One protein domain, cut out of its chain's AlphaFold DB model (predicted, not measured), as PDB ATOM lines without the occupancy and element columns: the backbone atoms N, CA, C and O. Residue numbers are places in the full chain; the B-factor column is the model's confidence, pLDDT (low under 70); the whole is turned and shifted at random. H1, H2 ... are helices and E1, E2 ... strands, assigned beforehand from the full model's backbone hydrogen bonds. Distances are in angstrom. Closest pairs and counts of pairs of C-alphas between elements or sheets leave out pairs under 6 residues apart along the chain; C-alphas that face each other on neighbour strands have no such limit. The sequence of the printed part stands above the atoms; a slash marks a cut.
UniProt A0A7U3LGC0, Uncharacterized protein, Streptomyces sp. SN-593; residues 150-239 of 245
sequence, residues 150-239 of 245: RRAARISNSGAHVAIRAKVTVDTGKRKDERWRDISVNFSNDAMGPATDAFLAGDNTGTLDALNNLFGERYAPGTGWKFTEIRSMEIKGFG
ATOM      1  N   ARG A 150      31.595 -17.189   1.141       84.88
ATOM      2  CA  ARG A 150      32.551 -16.304   0.443       84.88
ATOM      3  C   ARG A 150      31.998 -15.709  -0.849       84.88
ATOM      4  O   ARG A 150      32.462 -14.659  -1.276       84.88
ATOM      5  N   ARG A 151      31.102 -16.408  -1.548       86.88
ATOM      6  CA  ARG A 151      30.435 -15.882  -2.750       86.88
ATOM      7  C   ARG A 151      29.364 -14.873  -2.348       86.88
ATOM      8  O   ARG A 151      29.326 -13.810  -2.948       86.88
ATOM      9  N   ALA A 152      28.588 -15.171  -1.305       87.88
ATOM     10  CA  ALA A 152      27.640 -14.229  -0.709       87.88
ATOM     11  C   ALA A 152      28.309 -12.918  -0.317       87.88
ATOM     12  O   ALA A 152      27.953 -11.874  -0.848       87.88
ATOM     13  N   ALA A 153      29.363 -12.997   0.497       85.31
ATOM     14  CA  ALA A 153      30.112 -11.822   0.917       85.31
ATOM     15  C   ALA A 153      30.707 -11.043  -0.268       85.31
ATOM     16  O   ALA A 153      30.762  -9.825  -0.217       85.31
ATOM     17  N   ARG A 154      31.126 -11.713  -1.351       86.81
ATOM     18  CA  ARG A 154      31.636 -11.029  -2.551       86.81
ATOM     19  C   ARG A 154      30.545 -10.309  -3.333       86.81
ATOM     20  O   ARG A 154      30.756  -9.161  -3.700       86.81
ATOM     21  N   ILE A 155      29.399 -10.957  -3.563       87.44
ATOM     22  CA  ILE A 155      28.256 -10.320  -4.233       87.44
ATOM     23  C   ILE A 155      27.807  -9.099  -3.424       87.44
ATOM     24  O   ILE A 155      27.635  -8.034  -4.004       87.44
ATOM     25  N   SER A 156      27.668  -9.244  -2.104       86.25
ATOM     26  CA  SER A 156      27.208  -8.159  -1.237       86.25
ATOM     27  C   SER A 156      28.246  -7.044  -1.081       86.25
ATOM     28  O   SER A 156      27.880  -5.888  -1.218       86.25
ATOM     29  N   ASN A 157      29.529  -7.365  -0.847       84.88
ATOM     30  CA  ASN A 157      30.507  -6.392  -0.331       84.88
ATOM     31  C   ASN A 157      31.576  -5.934  -1.338       84.88
ATOM     32  O   ASN A 157      32.307  -4.986  -1.074       84.88
ATOM     33  N   SER A 158      31.780  -6.640  -2.451       82.25
ATOM     34  CA  SER A 158      32.871  -6.328  -3.401       82.25
ATOM     35  C   SER A 158      32.385  -5.653  -4.680       82.25
ATOM     36  O   SER A 158      33.180  -5.413  -5.592       82.25
ATOM     37  N   GLY A 159      31.081  -5.393  -4.761       80.75
ATOM     38  CA  GLY A 159      30.432  -4.989  -5.990       80.75
ATOM     39  C   GLY A 159      30.260  -6.159  -6.957       80.75
ATOM     40  O   GLY A 159      30.952  -7.182  -6.891       80.75
ATOM     41  N   ALA A 160      29.301  -6.011  -7.862       89.56
ATOM     42  CA  ALA A 160      28.968  -7.030  -8.842       89.56
ATOM     43  C   ALA A 160      28.677  -6.382 -10.190       89.56
ATOM     44  O   ALA A 160      27.880  -5.444 -10.289       89.56
ATOM     45  N   HIS A 161      29.276  -6.937 -11.241       92.06
ATOM     46  CA  HIS A 161      28.873  -6.618 -12.600       92.06
ATOM     47  C   HIS A 161      27.694  -7.510 -12.987       92.06
ATOM     48  O   HIS A 161      27.861  -8.711 -13.217       92.06
ATOM     49  N   VAL A 162      26.501  -6.921 -13.041       93.69
ATOM     50  CA  VAL A 162      25.258  -7.635 -13.341       93.69
ATOM     51  C   VAL A 162      24.831  -7.317 -14.764       93.69
ATOM     52  O   VAL A 162      24.616  -6.155 -15.109       93.69
ATOM     53  N   ALA A 163      24.681  -8.361 -15.575       93.94
ATOM     54  CA  ALA A 163      24.074  -8.287 -16.894       93.94
ATOM     55  C   ALA A 163      22.685  -8.925 -16.850       93.94
ATOM     56  O   ALA A 163      22.528 -10.043 -16.361       93.94
ATOM     57  N   ILE A 164      21.677  -8.229 -17.366       95.25
ATOM     58  CA  ILE A 164      20.284  -8.670 -17.344       95.25
ATOM     59  C   ILE A 164      19.612  -8.414 -18.691       95.25
ATOM     60  O   ILE A 164      19.788  -7.358 -19.298       95.25
ATOM     61  N   ARG A 165      18.802  -9.380 -19.135       95.31
ATOM     62  CA  ARG A 165      17.863  -9.226 -20.247       95.31
ATOM     63  C   ARG A 165      16.449  -9.234 -19.700       95.31
ATOM     64  O   ARG A 165      15.937 -10.284 -19.295       95.31
ATOM     65  N   ALA A 166      15.820  -8.068 -19.693       94.88
ATOM     66  CA  ALA A 166      14.517  -7.876 -19.077       94.88
ATOM     67  C   ALA A 166      13.600  -7.015 -19.943       94.88
ATOM     68  O   ALA A 166      14.046  -6.136 -20.684       94.88
ATOM     69  N   LYS A 167      12.300  -7.264 -19.829       94.88
ATOM     70  CA  LYS A 167      11.271  -6.336 -20.266       94.88
ATOM     71  C   LYS A 167      11.133  -5.290 -19.170       94.88
ATOM     72  O   LYS A 167      10.943  -5.631 -18.000       94.88
ATOM     73  N   VAL A 168      11.309  -4.030 -19.544       94.88
ATOM     74  CA  VAL A 168      11.284  -2.905 -18.611       94.88
ATOM     75  C   VAL A 168      10.229  -1.909 -19.028       94.88
ATOM     76  O   VAL A 168      10.082  -1.603 -20.215       94.88
ATOM     77  N   THR A 169       9.548  -1.375 -18.029       95.50
ATOM     78  CA  THR A 169       8.688  -0.209 -18.157       95.50
ATOM     79  C   THR A 169       9.457   1.001 -17.650       95.50
ATOM     80  O   THR A 169      10.009   0.969 -16.551       95.50
ATOM     81  N   VAL A 170       9.492   2.061 -18.451       93.19
ATOM     82  CA  VAL A 170      10.061   3.361 -18.089       93.19
ATOM     83  C   VAL A 170       8.947   4.389 -18.189       93.19
ATOM     84  O   VAL A 170       8.417   4.625 -19.275       93.19
ATOM     85  N   ASP A 171       8.588   4.988 -17.060       92.62
ATOM     86  CA  ASP A 171       7.585   6.049 -16.993       92.62
ATOM     87  C   ASP A 171       8.261   7.376 -16.646       92.62
ATOM     88  O   ASP A 171       8.854   7.517 -15.580       92.62
ATOM     89  N   THR A 172       8.215   8.352 -17.549       91.38
ATOM     90  CA  THR A 172       8.801   9.683 -17.315       91.38
ATOM     91  C   THR A 172       7.755  10.715 -16.878       91.38
ATOM     92  O   THR A 172       8.006  11.917 -16.982       91.38
ATOM     93  N   GLY A 173       6.532  10.286 -16.551       92.38
ATOM     94  CA  GLY A 173       5.361  11.138 -16.306       92.38
ATOM     95  C   GLY A 173       4.750  11.753 -17.573       92.38
ATOM     96  O   GLY A 173       3.580  12.120 -17.586       92.38
ATOM     97  N   LYS A 174       5.520  11.845 -18.664       92.94
ATOM     98  CA  LYS A 174       5.057  12.314 -19.985       92.94
ATOM     99  C   LYS A 174       4.754  11.168 -20.944       92.94
ATOM    100  O   LYS A 174       3.923  11.313 -21.835       92.94
ATOM    101  N   ARG A 175       5.489  10.060 -20.816       91.50
ATOM    102  CA  ARG A 175       5.375   8.870 -21.659       91.50
ATOM    103  C   ARG A 175       5.695   7.635 -20.834       91.50
ATOM    104  O   ARG A 175       6.602   7.664 -20.004       91.50
ATOM    105  N   LYS A 176       4.988   6.555 -21.152       94.44
ATOM    106  CA  LYS A 176       5.254   5.211 -20.657       94.44
ATOM    107  C   LYS A 176       5.748   4.368 -21.825       94.44
ATOM    108  O   LYS A 176       5.018   4.185 -22.796       94.44
ATOM    109  N   ASP A 177       6.991   3.912 -21.743       94.25
ATOM    110  CA  ASP A 177       7.618   3.035 -22.735       94.25
ATOM    111  C   ASP A 177       7.842   1.657 -22.116       94.25
ATOM    112  O   ASP A 177       8.330   1.555 -20.990       94.25
ATOM    113  N   GLU A 178       7.496   0.601 -22.845       96.25
ATOM    114  CA  GLU A 178       7.700  -0.778 -22.417       96.25
ATOM    115  C   GLU A 178       8.453  -1.540 -23.505       96.25
ATOM    116  O   GLU A 178       7.945  -1.750 -24.607       96.25
ATOM    117  N   ARG A 179       9.677  -1.980 -23.199       95.25
ATOM    118  CA  ARG A 179      10.518  -2.683 -24.174       95.25
ATOM    119  C   ARG A 179      11.506  -3.635 -23.529       95.25
ATOM    120  O   ARG A 179      11.889  -3.483 -22.371       95.25
ATOM    121  N   TRP A 180      11.952  -4.603 -24.317       95.81
ATOM    122  CA  TRP A 180      13.080  -5.454 -23.961       95.81
ATOM    123  C   TRP A 180      14.376  -4.651 -23.968       95.81
ATOM    124  O   TRP A 180      14.627  -3.877 -24.895       95.81
ATOM    125  N   ARG A 181      15.199  -4.841 -22.939       94.62
ATOM    126  CA  ARG A 181      16.533  -4.253 -22.839       94.62
ATOM    127  C   ARG A 181      17.540  -5.276 -22.345       94.62
ATOM    128  O   ARG A 181      17.238  -6.073 -21.456       94.62
ATOM    129  N   ASP A 182      18.739  -5.169 -22.901       95.69
ATOM    130  CA  ASP A 182      19.947  -5.785 -22.376       95.69
ATOM    131  C   ASP A 182      20.704  -4.703 -21.603       95.69
ATOM    132  O   ASP A 182      21.080  -3.671 -22.161       95.69
ATOM    133  N   ILE A 183      20.845  -4.896 -20.295       93.69
ATOM    134  CA  ILE A 183      21.372  -3.886 -19.380       93.69
ATOM    135  C   ILE A 183      22.539  -4.503 -18.623       93.69
ATOM    136  O   ILE A 183      22.431  -5.612 -18.107       93.69
ATOM    137  N   SER A 184      23.651  -3.779 -18.552       93.50
ATOM    138  CA  SER A 184      24.844  -4.191 -17.815       93.50
ATOM    139  C   SER A 184      25.231  -3.059 -16.875       93.50
ATOM    140  O   SER A 184      25.515  -1.954 -17.337       93.50
ATOM    141  N   VAL A 185      25.195  -3.308 -15.566       91.12
ATOM    142  CA  VAL A 185      25.500  -2.306 -14.535       91.12
ATOM    143  C   VAL A 185      26.544  -2.867 -13.586       91.12
ATOM    144  O   VAL A 185      26.464  -4.025 -13.174       91.12
ATOM    145  N   ASN A 186      27.534  -2.043 -13.247       91.19
ATOM    146  CA  ASN A 186      28.456  -2.338 -12.162       91.19
ATOM    147  C   ASN A 186      27.930  -1.705 -10.869       91.19
ATOM    148  O   ASN A 186      27.823  -0.480 -10.776       91.19
ATOM    149  N   PHE A 187      27.585  -2.537  -9.891       88.75
ATOM    150  CA  PHE A 187      27.161  -2.093  -8.567       88.75
ATOM    151  C   PHE A 187      28.360  -2.019  -7.621       88.75
ATOM    152  O   PHE A 187      29.215  -2.899  -7.640       88.75
ATOM    153  N   SER A 188      28.419  -0.972  -6.793       85.00
ATOM    154  CA  SER A 188      29.470  -0.772  -5.786       85.00
ATOM    155  C   SER A 188      29.291  -1.658  -4.540       85.00
ATOM    156  O   SER A 188      28.291  -2.361  -4.410       85.00
ATOM    157  N   ASN A 189      30.291  -1.600  -3.652       67.81
ATOM    158  CA  ASN A 189      30.668  -2.514  -2.559       67.81
ATOM    159  C   ASN A 189      29.650  -2.797  -1.421       67.81
ATOM    160  O   ASN A 189      30.051  -3.229  -0.348       67.81
ATOM    161  N   ASP A 190      28.359  -2.588  -1.631       85.94
ATOM    162  CA  ASP A 190      27.287  -2.839  -0.647       85.94
ATOM    163  C   ASP A 190      25.884  -2.816  -1.271       85.94
ATOM    164  O   ASP A 190      24.958  -3.453  -0.769       85.94
ATOM    165  N   ALA A 191      25.732  -2.130  -2.404       90.94
ATOM    166  CA  ALA A 191      24.465  -1.945  -3.103       90.94
ATOM    167  C   ALA A 191      23.700  -3.261  -3.367       90.94
ATOM    168  O   ALA A 191      22.477  -3.288  -3.308       90.94
ATOM    169  N   MET A 192      24.402  -4.374  -3.602       94.06
ATOM    170  CA  MET A 192      23.792  -5.692  -3.849       94.06
ATOM    171  C   MET A 192      23.401  -6.465  -2.579       94.06
ATOM    172  O   MET A 192      22.809  -7.545  -2.690       94.06
ATOM    173  N   GLY A 193      23.720  -5.945  -1.391       94.62
ATOM    174  CA  GLY A 193      23.413  -6.556  -0.097       94.62
ATOM    175  C   GLY A 193      21.924  -6.879   0.064       94.62
ATOM    176  O   GLY A 193      21.592  -8.061   0.152       94.62
ATOM    177  N   PRO A 194      21.011  -5.891  -0.035       95.62
ATOM    178  CA  PRO A 194      19.574  -6.125   0.120       95.62
ATOM    179  C   PRO A 194      19.009  -7.176  -0.847       95.62
ATOM    180  O   PRO A 194      18.240  -8.048  -0.444       95.62
ATOM    181  N   ALA A 195      19.427  -7.146  -2.119       95.50
ATOM    182  CA  ALA A 195      18.996  -8.132  -3.111       95.50
ATOM    183  C   ALA A 195      19.491  -9.546  -2.763       95.50
ATOM    184  O   ALA A 195      18.758 -10.525  -2.925       95.50
ATOM    185  N   THR A 196      20.724  -9.648  -2.262       95.06
ATOM    186  CA  THR A 196      21.345 -10.915  -1.859       95.06
ATOM    187  C   THR A 196      20.714 -11.492  -0.600       95.06
ATOM    188  O   THR A 196      20.457 -12.696  -0.552       95.06
ATOM    189  N   ASP A 197      20.408 -10.657   0.387       95.75
ATOM    190  CA  ASP A 197      19.769 -11.088   1.630       95.75
ATOM    191  C   ASP A 197      18.344 -11.579   1.368       95.75
ATOM    192  O   ASP A 197      17.987 -12.684   1.787       95.75
ATOM    193  N   ALA A 198      17.562 -10.836   0.576       96.38
ATOM    194  CA  ALA A 198      16.240 -11.277   0.128       96.38
ATOM    195  C   ALA A 198      16.323 -12.593  -0.665       96.38
ATOM    196  O   ALA A 198      15.537 -13.519  -0.440       96.38
ATOM    197  N   PHE A 199      17.338 -12.733  -1.530       96.31
ATOM    198  CA  PHE A 199      17.561 -13.977  -2.260       96.31
ATOM    199  C   PHE A 199      17.813 -15.128  -1.285       96.31
ATOM    200  O   PHE A 199      17.117 -16.139  -1.346       96.31
ATOM    201  N   LEU A 200      18.744 -14.991  -0.345       95.62
ATOM    202  CA  LEU A 200      19.047 -16.033   0.641       95.62
ATOM    203  C   LEU A 200      17.862 -16.354   1.565       95.62
ATOM    204  O   LEU A 200      17.736 -17.496   2.009       95.62
ATOM    205  N   ALA A 201      16.975 -15.388   1.803       95.56
ATOM    206  CA  ALA A 201      15.733 -15.557   2.553       95.56
ATOM    207  C   ALA A 201      14.613 -16.257   1.759       95.56
ATOM    208  O   ALA A 201      13.529 -16.463   2.297       95.56
ATOM    209  N   GLY A 202      14.847 -16.644   0.500       94.12
ATOM    210  CA  GLY A 202      13.823 -17.257  -0.353       94.12
ATOM    211  C   GLY A 202      12.801 -16.263  -0.924       94.12
ATOM    212  O   GLY A 202      11.856 -16.688  -1.589       94.12
ATOM    213  N   ASP A 203      12.993 -14.960  -0.708       95.25
ATOM    214  CA  ASP A 203      12.064 -13.904  -1.108       95.25
ATOM    215  C   ASP A 203      12.391 -13.377  -2.510       95.25
ATOM    216  O   ASP A 203      13.125 -12.409  -2.696       95.25
ATOM    217  N   ASN A 204      11.836 -14.043  -3.525       93.62
ATOM    218  CA  ASN A 204      11.996 -13.618  -4.918       93.62
ATOM    219  C   ASN A 204      11.476 -12.206  -5.174       93.62
ATOM    220  O   ASN A 204      12.075 -11.484  -5.966       93.62
ATOM    221  N   THR A 205      10.363 -11.830  -4.545       93.38
ATOM    222  CA  THR A 205       9.757 -10.514  -4.751       93.38
ATOM    223  C   THR A 205      10.673  -9.444  -4.175       93.38
ATOM    224  O   THR A 205      11.053  -8.533  -4.903       93.38
ATOM    225  N   GLY A 206      11.145  -9.626  -2.939       95.31
ATOM    226  CA  GLY A 206      12.126  -8.739  -2.318       95.31
ATOM    227  C   GLY A 206      13.432  -8.637  -3.112       95.31
ATOM    228  O   GLY A 206      13.957  -7.538  -3.283       95.31
ATOM    229  N   THR A 207      13.934  -9.742  -3.682       95.38
ATOM    230  CA  THR A 207      15.107  -9.699  -4.576       95.38
ATOM    231  C   THR A 207      14.845  -8.831  -5.806       95.38
ATOM    232  O   THR A 207      15.691  -8.017  -6.174       95.38
ATOM    233  N   LEU A 208      13.692  -8.997  -6.457       94.06
ATOM    234  CA  LEU A 208      13.337  -8.242  -7.658       94.06
ATOM    235  C   LEU A 208      13.091  -6.766  -7.367       94.06
ATOM    236  O   LEU A 208      13.497  -5.928  -8.167       94.06
ATOM    237  N   ASP A 209      12.464  -6.443  -6.242       94.94
ATOM    238  CA  ASP A 209      12.226  -5.064  -5.821       94.94
ATOM    239  C   ASP A 209      13.545  -4.356  -5.492       94.94
ATOM    240  O   ASP A 209      13.782  -3.243  -5.963       94.94
ATOM    241  N   ALA A 210      14.464  -5.033  -4.794       95.44
ATOM    242  CA  ALA A 210      15.807  -4.510  -4.555       95.44
ATOM    243  C   ALA A 210      16.570  -4.269  -5.870       95.44
ATOM    244  O   ALA A 210      17.144  -3.199  -6.065       95.44
ATOM    245  N   LEU A 211      16.529  -5.220  -6.812       95.06
ATOM    246  CA  LEU A 211      17.132  -5.042  -8.137       95.06
ATOM    247  C   LEU A 211      16.465  -3.908  -8.928       95.06
ATOM    248  O   LEU A 211      17.160  -3.126  -9.569       95.06
ATOM    249  N   ASN A 212      15.137  -3.795  -8.889       94.88
ATOM    250  CA  ASN A 212      14.395  -2.719  -9.548       94.88
ATOM    251  C   ASN A 212      14.874  -1.347  -9.084       94.88
ATOM    252  O   ASN A 212      15.171  -0.501  -9.926       94.88
ATOM    253  N   ASN A 213      14.989  -1.158  -7.770       94.38
ATOM    254  CA  ASN A 213      15.452   0.098  -7.188       94.38
ATOM    255  C   ASN A 213      16.892   0.400  -7.623       94.38
ATOM    256  O   ASN A 213      17.159   1.470  -8.163       94.38
ATOM    257  N   LEU A 214      17.792  -0.583  -7.516       94.00
ATOM    258  CA  LEU A 214      19.197  -0.436  -7.903       94.00
ATOM    259  C   LEU A 214      19.385  -0.069  -9.381       94.00
ATOM    260  O   LEU A 214      20.167   0.824  -9.717       94.00
ATOM    261  N   PHE A 215      18.679  -0.756 -10.282       93.94
ATOM    262  CA  PHE A 215      18.735  -0.453 -11.711       93.94
ATOM    263  C   PHE A 215      18.056   0.879 -12.033       93.94
ATOM    264  O   PHE A 215      18.586   1.634 -12.846       93.94
ATOM    265  N   GLY A 216      16.930   1.197 -11.392       93.19
ATOM    266  CA  GLY A 216      16.234   2.469 -11.567       93.19
ATOM    267  C   GLY A 216      17.118   3.655 -11.193       93.19
ATOM    268  O   GLY A 216      17.310   4.553 -12.009       93.19
ATOM    269  N   GLU A 217      17.742   3.618 -10.018       92.50
ATOM    270  CA  GLU A 217      18.649   4.666  -9.538       92.50
ATOM    271  C   GLU A 217      19.866   4.867 -10.451       92.50
ATOM    272  O   GLU A 217      20.280   6.000 -10.697       92.50
ATOM    273  N   ARG A 218      20.448   3.780 -10.973       89.75
ATOM    274  CA  ARG A 218      21.688   3.839 -11.765       89.75
ATOM    275  C   ARG A 218      21.472   4.086 -13.254       89.75
ATOM    276  O   ARG A 218      22.293   4.755 -13.873       89.75
ATOM    277  N   TYR A 219      20.429   3.509 -13.839       87.44
ATOM    278  CA  TYR A 219      20.233   3.485 -15.291       87.44
ATOM    279  C   TYR A 219      19.170   4.481 -15.767       87.44
ATOM    280  O   TYR A 219      19.267   4.986 -16.884       87.44
ATOM    281  N   ALA A 220      18.154   4.770 -14.950       89.75
ATOM    282  CA  ALA A 220      17.057   5.656 -15.331       89.75
ATOM    283  C   ALA A 220      16.494   6.435 -14.120       89.75
ATOM    284  O   ALA A 220      15.310   6.289 -13.788       89.75
ATOM    285  N   PRO A 221      17.323   7.259 -13.450       92.69
ATOM    286  CA  PRO A 221      16.922   7.962 -12.237       92.69
ATOM    287  C   PRO A 221      15.733   8.890 -12.500       92.69
ATOM    288  O   PRO A 221      15.655   9.551 -13.537       92.69
ATOM    289  N   GLY A 222      14.791   8.930 -11.555       92.12
ATOM    290  CA  GLY A 222      13.579   9.747 -11.665       92.12
ATOM    291  C   GLY A 222      12.563   9.246 -12.698       92.12
ATOM    292  O   GLY A 222      11.566   9.920 -12.945       92.12
ATOM    293  N   THR A 223      12.790   8.075 -13.296       88.06
ATOM    294  CA  THR A 223      11.776   7.379 -14.091       88.06
ATOM    295  C   THR A 223      11.098   6.322 -13.221       88.06
ATOM    296  O   THR A 223      11.741   5.739 -12.350       88.06
ATOM    297  N   GLY A 224       9.812   6.048 -13.439       90.25
ATOM    298  CA  GLY A 224       9.069   4.945 -12.815       90.25
ATOM    299  C   GLY A 224       9.529   3.574 -13.321       90.25
ATOM    300  O   GLY A 224       8.717   2.781 -13.795       90.25
ATOM    301  N   TRP A 225      10.841   3.337 -13.298       94.12
ATOM    302  CA  TRP A 225      11.516   2.142 -13.773       94.12
ATOM    303  C   TRP A 225      10.973   0.889 -13.091       94.12
ATOM    304  O   TRP A 225      10.895   0.824 -11.863       94.12
ATOM    305  N   LYS A 226      10.643  -0.136 -13.884       94.81
ATOM    306  CA  LYS A 226      10.231  -1.438 -13.350       94.81
ATOM    307  C   LYS A 226      10.499  -2.589 -14.316       94.81
ATOM    308  O   LYS A 226      10.121  -2.522 -15.485       94.81
ATOM    309  N   PHE A 227      11.065  -3.678 -13.812       93.50
ATOM    310  CA  PHE A 227      11.098  -4.983 -14.464       93.50
ATOM    311  C   PHE A 227       9.686  -5.565 -14.508       93.50
ATOM    312  O   PHE A 227       9.033  -5.732 -13.477       93.50
ATOM    313  N   THR A 228       9.219  -5.893 -15.709       91.31
ATOM    314  CA  THR A 228       7.964  -6.626 -15.917       91.31
ATOM    315  C   THR A 228       8.223  -8.111 -16.148       91.31
ATOM    316  O   THR A 228       7.474  -8.952 -15.656       91.31
ATOM    317  N   GLU A 229       9.322  -8.449 -16.822       91.31
ATOM    318  CA  GLU A 229       9.743  -9.824 -17.095       91.31
ATOM    319  C   GLU A 229      11.272  -9.896 -17.147       91.31
ATOM    320  O   GLU A 229      11.912  -8.990 -17.675       91.31
ATOM    321  N   ILE A 230      11.871 -10.977 -16.641       92.69
ATOM    322  CA  ILE A 230      13.316 -11.217 -16.744       92.69
ATOM    323  C   ILE A 230      13.523 -12.558 -17.433       92.69
ATOM    324  O   ILE A 230      13.020 -13.575 -16.964       92.69
ATOM    325  N   ARG A 231      14.285 -12.557 -18.530       92.06
ATOM    326  CA  ARG A 231      14.617 -13.778 -19.283       92.06
ATOM    327  C   ARG A 231      15.936 -14.391 -18.868       92.06
ATOM    328  O   ARG A 231      16.063 -15.608 -18.842       92.06
ATOM    329  N   SER A 232      16.925 -13.557 -18.584       93.31
ATOM    330  CA  SER A 232      18.243 -14.021 -18.170       93.31
ATOM    331  C   SER A 232      18.927 -12.977 -17.314       93.31
ATOM    332  O   SER A 232      18.738 -11.775 -17.513       93.31
ATOM    333  N   MET A 233      19.757 -13.448 -16.394       95.00
ATOM    334  CA  MET A 233      20.602 -12.607 -15.571       95.00
ATOM    335  C   MET A 233      21.888 -13.345 -15.228       95.00
ATOM    336  O   MET A 233      21.873 -14.549 -14.981       95.00
ATOM    337  N   GLU A 234      22.985 -12.607 -15.197       94.12
ATOM    338  CA  GLU A 234      24.314 -13.130 -14.926       94.12
ATOM    339  C   GLU A 234      25.100 -12.141 -14.063       94.12
ATOM    340  O   GLU A 234      25.117 -10.938 -14.331       94.12
ATOM    341  N   ILE A 235      25.782 -12.661 -13.041       91.69
ATOM    342  CA  ILE A 235      26.799 -11.926 -12.286       91.69
ATOM    343  C   ILE A 235      28.151 -12.273 -12.917       91.69
ATOM    344  O   ILE A 235      28.713 -13.333 -12.644       91.69
ATOM    345  N   LYS A 236      28.643 -11.397 -13.797       87.94
ATOM    346  CA  LYS A 236      29.820 -11.643 -14.651       87.94
ATOM    347  C   LYS A 236      31.143 -11.621 -13.895       87.94
ATOM    348  O   LYS A 236      32.112 -12.238 -14.321       87.94
ATOM    349  N   GLY A 237      31.208 -10.872 -12.802       82.50
ATOM    350  CA  GLY A 237      32.451 -10.645 -12.084       82.50
ATOM    351  C   GLY A 237      32.244  -9.886 -10.785       82.50
ATOM    352  O   GLY A 237      31.182  -9.306 -10.549       82.50
ATOM    353  N   PHE A 238      33.290  -9.904  -9.965       81.38
ATOM    354  CA  PHE A 238      33.379  -9.201  -8.689       81.38
ATOM    355  C   PHE A 238      34.509  -8.184  -8.780       81.38
ATOM    356  O   PHE A 238      35.572  -8.525  -9.298       81.38
ATOM    357  N   GLY A 239      34.300  -6.983  -8.250       65.56
ATOM    358  CA  GLY A 239      35.326  -5.947  -8.210       65.56
ATOM    359  C   GLY A 239      34.846  -4.595  -8.725       65.56
ATOM    360  O   GLY A 239      34.062  -4.486  -9.670       65.56
TER     361      GLY A 239
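Overview. This is residues 150 to 239 of the 245 residues of an uncharacterized protein of Streptomyces sp. SN-593 (UniProt A0A7U3LGC0). A twisted three-stranded sheet curls round helix H3; H2 folds back on H3, off the sheet, and short H1 sits near one end. The 90 printed residues include, in order, H1 E1 E2 H2 H3 E3; the sheet, E2 E1 E3, is antiparallel, the class mixed. The whole is compact, radius of gyration of the C-alphas 13.0 A, spanning 44 by 25 by 22 A.

Along the chain. Find C-alpha 150 at (32.551, -16.304, 0.443); H1 runs to 157, 10.2 A. E1, 160 to 171, 26.4 A, bends by 85 degrees at 167; E2, 176 to 187, 26.1 A, by 86 at 179. H2, 193 to 200, measures 10.5 A, H3, 204 to 219, 21.6 A. E3, 226 to 238, 24.9 A, bends by 109 degrees at 229, ending at (33.379, -9.201, -8.689).

Arrangement. Beside E1, N 162 and O 185 of E2, and N 165 and O 232 of E3, are each 2.9 A apart. H1 and H3 are on the same face, two layers. H3, with residues 204 to 211 alone, touches H2, closest C-alphas Ala 195 and Thr 207, 4.4 A: a helical hairpin. E2, H2 H3, E3 make a split strand-helix-strand unit, E1 between the strands, crossover right-handed. In H1, H2 and H3 every O i to N i+4 pair is within hydrogen-bond range.

Size, cuts and confidence. The farthest C-alphas, Arg 150 and Lys 174, are 44.6 A apart. The printed part has no cut and no long link; pLDDT is under 70 at residues 189 and 239.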